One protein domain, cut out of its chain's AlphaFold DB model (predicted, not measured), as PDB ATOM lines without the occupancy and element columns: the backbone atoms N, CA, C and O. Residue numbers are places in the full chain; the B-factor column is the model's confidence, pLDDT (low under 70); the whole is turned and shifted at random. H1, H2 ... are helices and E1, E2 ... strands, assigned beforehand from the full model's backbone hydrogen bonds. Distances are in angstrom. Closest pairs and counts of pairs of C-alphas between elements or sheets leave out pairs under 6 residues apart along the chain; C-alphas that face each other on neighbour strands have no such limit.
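This is residues 2 to 67 of the 72 residues of an uncharacterized protein of Mitsuaria sp. HWN-4 (UniProt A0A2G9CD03). A small three-stranded sheet makes a wall, with H1 lying along the strands over one of its faces; the other face is bare of named helices. The short helices H2, H3 and H4 lie in the long chain stretch that leads from E2 back to E3. The printed part has 66 residues, with four named helices and three named strands in the order H1 E1 E2 H2 H3 H4 E3. The sheet is mixed, ordered E1, E2, E3, and the class is mixed, helices and strands. The whole is compact and rounded, with a radius of gyration of the C-alphas of 10.3 A and spans of 27 by 19 by 18 A.

H1, residues 2 to 10, begins at C-alpha 2 (114.611, 103.226, 115.730) and measures 12.4 A. E1, residues 14 to 18, measures 11.3 A, and E2, residues 22 to 26, 13.2 A. H2 is residues 29 to 36, H3 40 to 43 and H4 55 to 58. E3, residues 63 to 66, ends at C-alpha 66 (118.858, 102.833, 131.971).

H1 is on the sheet at a height of 8.9 A, over E1 and E2; the closest C-alphas of H1 and E2 are those of Ala 5 and Val 23, 6.4 A apart. E1 and E2 form an antiparallel hairpin, with N 24 and O 17 at 2.8 A. E2 and E3 are parallel, with N 65 and O 23 at 2.9 A; with H2, H3 and H4 between them they form a strand-helix-strand unit, two parallel neighbour strands joined through helices. H2 touches H3, with the C-alphas of Pro 29 and Ala 40 closest at 4.9 A. H1 and H4 are close but not clearly touching, while H2 and H4 are apart. Every O i to N i+4 pair is within hydrogen-bond range in H1 and H2; H3 and H4 are too short for such a pair.

The C-alphas farthest apart, of Gln 2 and Ala 41, are 27.8 A from each other. The printed part has no cut, and the link from H3 to H4 is long. Residues 40 to 48 have pLDDT under 70.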
ATOM      1  N   GLN A   2     115.844 104.039 115.772       81.69
ATOM      2  CA  GLN A   2     114.611 103.226 115.730       81.69
ATOM      3  C   GLN A   2     114.913 101.715 115.724       81.69
ATOM      4  O   GLN A   2     114.411 100.996 116.573       81.69
ATOM      5  N   GLN A   3     115.858 101.272 114.886       83.62
ATOM      6  CA  GLN A   3     116.315  99.875 114.866       83.62
ATOM      7  C   GLN A   3     116.888  99.394 116.209       83.62
ATOM      8  O   GLN A   3     116.590  98.286 116.628       83.62
ATOM      9  N   ALA A   4     117.676 100.220 116.909       84.12
ATOM     10  CA  ALA A   4     118.196  99.863 118.233       84.12
ATOM     11  C   ALA A   4     117.061  99.660 119.246       84.12
ATOM     12  O   ALA A   4     117.100  98.731 120.046       84.12
ATOM     13  N   ALA A   5     116.047 100.526 119.198       86.81
ATOM     14  CA  ALA A   5     114.871 100.398 120.041       86.81
ATOM     15  C   ALA A   5     114.071  99.139 119.718       86.81
ATOM     16  O   ALA A   5     113.631  98.476 120.646       86.81
ATOM     17  N   ASP A   6     113.911  98.795 118.441       88.62
ATOM     18  CA  ASP A   6     113.181  97.593 118.036       88.62
ATOM     19  C   ASP A   6     113.916  96.320 118.489       88.62
ATOM     20  O   ASP A   6     113.299  95.470 119.122       88.62
ATOM     21  N   VAL A   7     115.244  96.257 118.326       87.00
ATOM     22  CA  VAL A   7     116.079  95.162 118.863       87.00
ATOM     23  C   VAL A   7     115.935  95.052 120.381       87.00
ATOM     24  O   VAL A   7     115.703  93.969 120.905       87.00
ATOM     25  N   LEU A   8     116.028  96.166 121.112       86.25
ATOM     26  CA  LEU A   8     115.856  96.167 122.569       86.25
ATOM     27  C   LEU A   8     114.443  95.723 122.984       86.25
ATOM     28  O   LEU A   8     114.293  95.036 123.992       86.25
ATOM     29  N   ARG A   9     113.419  96.060 122.195       88.06
ATOM     30  CA  ARG A   9     112.034  95.649 122.439       88.06
ATOM     31  C   ARG A   9     111.847  94.143 122.216       88.06
ATOM     32  O   ARG A   9     111.235  93.489 123.058       88.06
ATOM     33  N   ASP A  10     112.438  93.587 121.157       88.38
ATOM     34  CA  ASP A  10     112.446  92.140 120.874       88.38
ATOM     35  C   ASP A  10     113.201  91.342 121.947       88.38
ATOM     36  O   ASP A  10     112.831  90.220 122.287       88.38
ATOM     37  N   LEU A  11     114.227  91.955 122.540       84.31
ATOM     38  CA  LEU A  11     114.970  91.415 123.677       84.31
ATOM     39  C   LEU A  11     114.205  91.508 125.013       84.31
ATOM     40  O   LEU A  11     114.693  91.022 126.035       84.31
ATOM     41  N   GLY A  12     113.011  92.108 125.016       85.56
ATOM     42  CA  GLY A  12     112.124  92.188 126.178       85.56
ATOM     43  C   GLY A  12     112.319  93.423 127.060       85.56
ATOM     44  O   GLY A  12     111.792  93.447 128.174       85.56
ATOM     45  N   PHE A  13     113.050  94.441 126.594       88.00
ATOM     46  CA  PHE A  13     113.143  95.727 127.286       88.00
ATOM     47  C   PHE A  13     111.959  96.635 126.950       88.00
ATOM     48  O   PHE A  13     111.471  96.681 125.819       88.00
ATOM     49  N   ASP A  14     111.541  97.428 127.932       88.94
ATOM     50  CA  ASP A  14     110.520  98.447 127.737       88.94
ATOM     51  C   ASP A  14     111.178  99.760 127.293       88.94
ATOM     52  O   ASP A  14     111.967 100.368 128.025       88.94
ATOM     53  N   ILE A  15     110.891 100.182 126.062       89.38
ATOM     54  CA  ILE A  15     111.469 101.393 125.478       89.38
ATOM     55  C   ILE A  15     110.671 102.605 125.944       89.38
ATOM     56  O   ILE A  15     109.578 102.872 125.449       89.38
ATOM     57  N   VAL A  16     111.265 103.394 126.834       88.44
ATOM     58  CA  VAL A  16     110.633 104.608 127.358       88.44
ATOM     59  C   VAL A  16     110.821 105.784 126.407       88.44
ATOM     60  O   VAL A  16     109.904 106.583 126.214       88.44
ATOM     61  N   ARG A  17     112.014 105.923 125.818       87.19
ATOM     62  CA  ARG A  17     112.327 107.040 124.921       87.19
ATOM     63  C   ARG A  17     113.425 106.678 123.932       87.19
ATOM     64  O   ARG A  17     114.411 106.052 124.287       87.19
ATOM     65  N   THR A  18     113.298 107.156 122.702       87.88
ATOM     66  CA  THR A  18     114.380 107.165 121.712       87.88
ATOM     67  C   THR A  18     114.930 108.580 121.564       87.88
ATOM     68  O   THR A  18     114.226 109.512 121.175       87.88
ATOM     69  N   GLY A  19     116.192 108.765 121.936       83.69
ATOM     70  CA  GLY A  19     116.953 109.993 121.736       83.69
ATOM     71  C   GLY A  19     117.754 109.965 120.434       83.69
ATOM     72  O   GLY A  19     117.690 109.019 119.655       83.69
ATOM     73  N   ARG A  20     118.537 111.023 120.193       80.25
ATOM     74  CA  ARG A  20     119.405 111.123 119.006       80.25
ATOM     75  C   ARG A  20     120.625 110.198 119.080       80.25
ATOM     76  O   ARG A  20     121.045 109.686 118.051       80.25
ATOM     77  N   PHE A  21     121.154 109.997 120.287       78.31
ATOM     78  CA  PHE A  21     122.379 109.233 120.562       78.31
ATOM     79  C   PHE A  21     122.168 108.106 121.579       78.31
ATOM     80  O   PHE A  21     123.070 107.308 121.809       78.31
ATOM     81  N   ALA A  22     120.982 108.037 122.186       83.19
ATOM     82  CA  ALA A  22     120.690 107.042 123.198       83.19
ATOM     83  C   ALA A  22     119.256 106.533 123.132       83.19
ATOM     84  O   ALA A  22     118.356 107.255 122.700       83.19
ATOM     85  N   VAL A  23     119.050 105.302 123.593       87.25
ATOM     86  CA  VAL A  23     117.720 104.724 123.808       87.25
ATOM     87  C   VAL A  23     117.526 104.522 125.304       87.25
ATOM     88  O   VAL A  23     118.312 103.819 125.935       87.25
ATOM     89  N   SER A  24     116.494 105.150 125.863       87.38
ATOM     90  CA  SER A  24     116.133 105.026 127.269       87.38
ATOM     91  C   SER A  24     115.223 103.822 127.464       87.38
ATOM     92  O   SER A  24     114.138 103.752 126.873       87.38
ATOM     93  N   VAL A  25     115.650 102.886 128.304       87.75
ATOM     94  CA  VAL A  25     114.967 101.610 128.517       87.75
ATOM     95  C   VAL A  25     114.731 101.325 129.992       87.75
ATOM     96  O   VAL A  25     115.485 101.757 130.868       87.75
ATOM     97  N   ARG A  26     113.675 100.562 130.262       86.44
ATOM     98  CA  ARG A  26     113.394  99.945 131.556       86.44
ATOM     99  C   ARG A  26     113.473  98.432 131.418       86.44
ATOM    100  O   ARG A  26     113.038  97.857 130.425       86.44
ATOM    101  N   GLY A  27     114.015  97.793 132.442       81.69
ATOM    102  CA  GLY A  27     114.154  96.345 132.508       81.69
ATOM    103  C   GLY A  27     114.623  95.911 133.889       81.69
ATOM    104  O   GLY A  27     114.954  96.742 134.740       81.69
ATOM    105  N   GLN A  28     114.654  94.603 134.118       80.44
ATOM    106  CA  GLN A  28     115.218  94.065 135.354       80.44
ATOM    107  C   GLN A  28     116.751  94.065 135.268       80.44
ATOM    108  O   GLN A  28     117.275  93.711 134.213       80.44
ATOM    109  N   PRO A  29     117.495  94.372 136.349       76.06
ATOM    110  CA  PRO A  29     118.964  94.385 136.331       76.06
ATOM    111  C   PRO A  29     119.589  93.097 135.774       76.06
ATOM    112  O   PRO A  29     120.574  93.133 135.046       76.06
ATOM    113  N   GLN A  30     118.958  91.955 136.051       79.31
ATOM    114  CA  GLN A  30     119.379  90.638 135.568       79.31
ATOM    115  C   GLN A  30     119.278  90.500 134.038       79.31
ATOM    116  O   GLN A  30     120.094  89.811 133.435       79.31
ATOM    117  N   GLN A  31     118.312  91.167 133.393       80.44
ATOM    118  CA  GLN A  31     118.176  91.159 131.931       80.44
ATOM    119  C   GLN A  31     119.285  91.965 131.263       80.44
ATOM    120  O   GLN A  31     119.825  91.535 130.253       80.44
ATOM    121  N   PHE A  32     119.662  93.111 131.826       80.44
ATOM    122  CA  PHE A  32     120.778  93.906 131.308       80.44
ATOM    123  C   PHE A  32     122.100  93.132 131.349       80.44
ATOM    124  O   PHE A  32     122.876  93.192 130.399       80.44
ATOM    125  N   GLU A  33     122.332  92.350 132.399       82.56
ATOM    126  CA  GLU A  33     123.521  91.503 132.481       82.56
ATOM    127  C   GLU A  33     123.461  90.338 131.495       82.56
ATOM    128  O   GLU A  33     124.395  90.145 130.719       82.56
ATOM    129  N   ALA A  34     122.340  89.616 131.455       81.44
ATOM    130  CA  ALA A  34     122.177  88.454 130.585       81.44
ATOM    131  C   ALA A  34     122.168  88.809 129.089       81.44
ATOM    132  O   ALA A  34     122.683  88.049 128.272       81.44
ATOM    133  N   VAL A  35     121.569  89.946 128.728       80.94
ATOM    134  CA  VAL A  35     121.330  90.332 127.334       80.94
ATOM    135  C   VAL A  35     122.365  91.331 126.837       80.94
ATOM    136  O   VAL A  35     122.874  91.185 125.731       80.94
ATOM    137  N   LEU A  36     122.677  92.354 127.635       77.75
ATOM    138  CA  LEU A  36     123.573  93.440 127.230       77.75
ATOM    139  C   LEU A  36     125.003  93.258 127.754       77.75
ATOM    140  O   LEU A  36     125.880  94.045 127.392       77.75
ATOM    141  N   GLY A  37     125.250  92.235 128.581       77.31
ATOM    142  CA  GLY A  37     126.551  91.991 129.208       77.31
ATOM    143  C   GLY A  37     126.949  93.081 130.205       77.31
ATOM    144  O   GLY A  37     128.142  93.248 130.475       77.31
ATOM    145  N   VAL A  38     125.973  93.860 130.689       76.38
ATOM    146  CA  VAL A  38     126.172  94.969 131.628       76.38
ATOM    147  C   VAL A  38     125.927  94.456 133.047       76.38
ATOM    148  O   VAL A  38     124.790  94.102 133.353       76.38
ATOM    149  N   PRO A  39     126.949  94.409 133.919       74.75
ATOM    150  CA  PRO A  39     126.806  93.894 135.277       74.75
ATOM    151  C   PRO A  39     125.665  94.577 136.032       74.75
ATOM    152  O   PRO A  39     125.578  95.805 136.045       74.75
ATOM    153  N   ALA A  40     124.833  93.808 136.740       68.69
ATOM    154  CA  ALA A  40     123.742  94.381 137.531       68.69
ATOM    155  C   ALA A  40     124.232  95.372 138.609       68.69
ATOM    156  O   ALA A  40     123.506  96.295 138.984       68.69
ATOM    157  N   ALA A  41     125.476  95.212 139.074       69.25
ATOM    158  CA  ALA A  41     126.138  96.137 139.990       69.25
ATOM    159  C   ALA A  41     126.312  97.549 139.398       69.25
ATOM    160  O   ALA A  41     126.171  98.526 140.130       69.25
ATOM    161  N   ASP A  42     126.520  97.659 138.082       69.00
ATOM    162  CA  ASP A  42     126.660  98.937 137.371       69.00
ATOM    163  C   ASP A  42     125.300  99.624 137.141       69.00
ATOM    164  O   ASP A  42     125.239 100.781 136.734       69.00
ATOM    165  N   LEU A  43     124.193  98.925 137.420       69.25
ATOM    166  CA  LEU A  43     122.820  99.423 137.278       69.25
ATOM    167  C   LEU A  43     122.223  99.885 138.612       69.25
ATOM    168  O   LEU A  43     121.210 100.588 138.632       69.25
ATOM    169  N   LEU A  44     122.830  99.497 139.739       60.19
ATOM    170  CA  LEU A  44     122.394  99.893 141.076       60.19
ATOM    171  C   LEU A  44     122.719 101.375 141.314       60.19
ATOM    172  O   LEU A  44     123.764 101.733 141.845       60.19
ATOM    173  N   GLY A  45     121.785 102.244 140.922       57.69
ATOM    174  CA  GLY A  45     121.845 103.689 141.164       57.69
ATOM    175  C   GLY A  45     122.218 104.534 139.947       57.69
ATOM    176  O   GLY A  45     122.231 105.760 140.048       57.69
ATOM    177  N   VAL A  46     122.469 103.917 138.791       56.53
ATOM    178  CA  VAL A  46     122.874 104.637 137.580       56.53
ATOM    179  C   VAL A  46     121.655 104.910 136.704       56.53
ATOM    180  O   VAL A  46     121.149 104.039 136.007       56.53
ATOM    181  N   SER A  47     121.181 106.156 136.749       59.50
ATOM    182  CA  SER A  47     120.413 106.757 135.653       59.50
ATOM    183  C   SER A  47     121.435 107.363 134.697       59.50
ATOM    184  O   SER A  47     121.853 108.505 134.888       59.50
ATOM    185  N   GLY A  48     121.961 106.572 133.766       64.94
ATOM    186  CA  GLY A  48     123.103 107.010 132.970       64.94
ATOM    187  C   GLY A  48     123.322 106.215 131.686       64.94
ATOM    188  O   GLY A  48     122.775 105.120 131.538       64.94
ATOM    189  N   PRO A  49     124.093 106.784 130.744       72.56
ATOM    190  CA  PRO A  49     124.407 106.154 129.471       72.56
ATOM    191  C   PRO A  49     125.360 104.970 129.668       72.56
ATOM    192  O   PRO A  49     126.433 105.110 130.250       72.56
ATOM    193  N   LEU A  50     124.981 103.812 129.140       78.69
ATOM    194  CA  LEU A  50     125.757 102.577 129.165       78.69
ATOM    195  C   LEU A  50     126.107 102.175 127.742       78.69
ATOM    196  O   LEU A  50     125.246 102.168 126.865       78.69
ATOM    197  N   THR A  51     127.356 101.805 127.499       79.12
ATOM    198  CA  THR A  51     127.738 101.264 126.195       79.12
ATOM    199  C   THR A  51     127.254  99.814 126.090       79.12
ATOM    200  O   THR A  51     127.658  98.986 126.913       79.12
ATOM    201  N   PRO A  52     126.398  99.472 125.110       75.94
ATOM    202  CA  PRO A  52     126.015  98.085 124.885       75.94
ATOM    203  C   PRO A  52     127.235  97.251 124.491       75.94
ATOM    204  O   PRO A  52     128.067  97.704 123.710       75.94
ATOM    205  N   ARG A  53     127.330  96.014 124.989       78.44
ATOM    206  CA  ARG A  53     128.371  95.057 124.560       78.44
ATOM    207  C   ARG A  53     127.902  94.108 123.457       78.44
ATOM    208  O   ARG A  53     128.677  93.281 122.988       78.44
ATOM    209  N   VAL A  54     126.640  94.217 123.052       78.38
ATOM    210  CA  VAL A  54     126.056  93.403 121.983       78.38
ATOM    211  C   VAL A  54     126.472  93.993 120.634       78.38
ATOM    212  O   VAL A  54     126.170  95.168 120.395       78.38
ATOM    213  N   PRO A  55     127.115  93.219 119.740       79.19
ATOM    214  CA  PRO A  55     127.589  93.716 118.446       79.19
ATOM    215  C   PRO A  55     126.496  94.402 117.621       79.19
ATOM    216  O   PRO A  55     126.736  95.462 117.043       79.19
ATOM    217  N   ASP A  56     125.280  93.847 117.640       79.06
ATOM    218  CA  ASP A  56     124.130  94.388 116.910       79.06
ATOM    219  C   ASP A  56     123.719  95.782 117.403       79.06
ATOM    220  O   ASP A  56     123.261  96.606 116.619       79.06
ATOM    221  N   LEU A  57     123.915  96.088 118.689       79.19
ATOM    222  CA  LEU A  57     123.570  97.387 119.270       79.19
ATOM    223  C   LEU A  57     124.717  98.394 119.174       79.19
ATOM    224  O   LEU A  57     124.448  99.576 118.964       79.19
ATOM    225  N   MET A  58     125.975  97.943 119.241       78.56
ATOM    226  CA  MET A  58     127.157  98.811 119.113       78.56
ATOM    227  C   MET A  58     127.202  99.581 117.784       78.56
ATOM    228  O   MET A  58     127.752 100.676 117.732       78.56
ATOM    229  N   GLY A  59     126.619  99.034 116.712       77.31
ATOM    230  CA  GLY A  59     126.503  99.719 115.418       77.31
ATOM    231  C   GLY A  59     125.274 100.625 115.273       77.31
ATOM    232  O   GLY A  59     125.183 101.376 114.304       77.31
ATOM    233  N   LEU A  60     124.311 100.552 116.201       80.00
ATOM    234  CA  LEU A  60     122.998 101.202 116.075       80.00
ATOM    235  C   LEU A  60     122.757 102.323 117.096       80.00
ATOM    236  O   LEU A  60     121.872 103.169 116.878       80.00
ATOM    237  N   VAL A  61     123.488 102.304 118.212       81.19
ATOM    238  CA  VAL A  61     123.343 103.221 119.343       81.19
ATOM    239  C   VAL A  61     124.663 103.372 120.098       81.19
ATOM    240  O   VAL A  61     125.283 102.382 120.474       81.19
ATOM    241  N   ASP A  62     125.058 104.620 120.364       79.75
ATOM    242  CA  ASP A  62     126.254 104.921 121.153       79.75
ATOM    243  C   ASP A  62     126.064 104.538 122.632       79.75
ATOM    244  O   ASP A  62     126.967 103.980 123.259       79.75
ATOM    245  N   TYR A  63     124.873 104.813 123.188       81.62
ATOM    246  CA  TYR A  63     124.571 104.580 124.602       81.62
ATOM    247  C   TYR A  63     123.129 104.131 124.866       81.62
ATOM    248  O   TYR A  63     122.173 104.619 124.275       81.62
ATOM    249  N   ILE A  64     122.939 103.252 125.838       84.19
ATOM    250  CA  ILE A  64     121.633 102.871 126.371       84.19
ATOM    251  C   ILE A  64     121.458 103.581 127.705       84.19
ATOM    252  O   ILE A  64     122.281 103.433 128.600       84.19
ATOM    253  N   GLU A  65     120.401 104.369 127.841       85.00
ATOM    254  CA  GLU A  65     120.088 105.029 129.103       85.00
ATOM    255  C   GLU A  65     119.184 104.113 129.928       85.00
ATOM    256  O   GLU A  65     118.062 103.795 129.529       85.00
ATOM    257  N   VAL A  66     119.669 103.665 131.081       83.56
ATOM    258  CA  VAL A  66     118.858 102.833 131.971       83.56
ATOM    259  C   VAL A  66     118.067 103.724 132.902       83.56
ATOM    260  O   VAL A  66     118.616 104.557 133.620       83.56
ATOM    261  N   LEU A  67     116.751 103.548 132.871       78.50
ATOM    262  CA  LEU A  67     115.853 104.236 133.776       78.50
ATOM    263  C   LEU A  67     115.547 103.337 134.973       78.50
ATOM    264  O   LEU A  67     115.317 102.135 134.795       78.50
TER     265      LEU A  67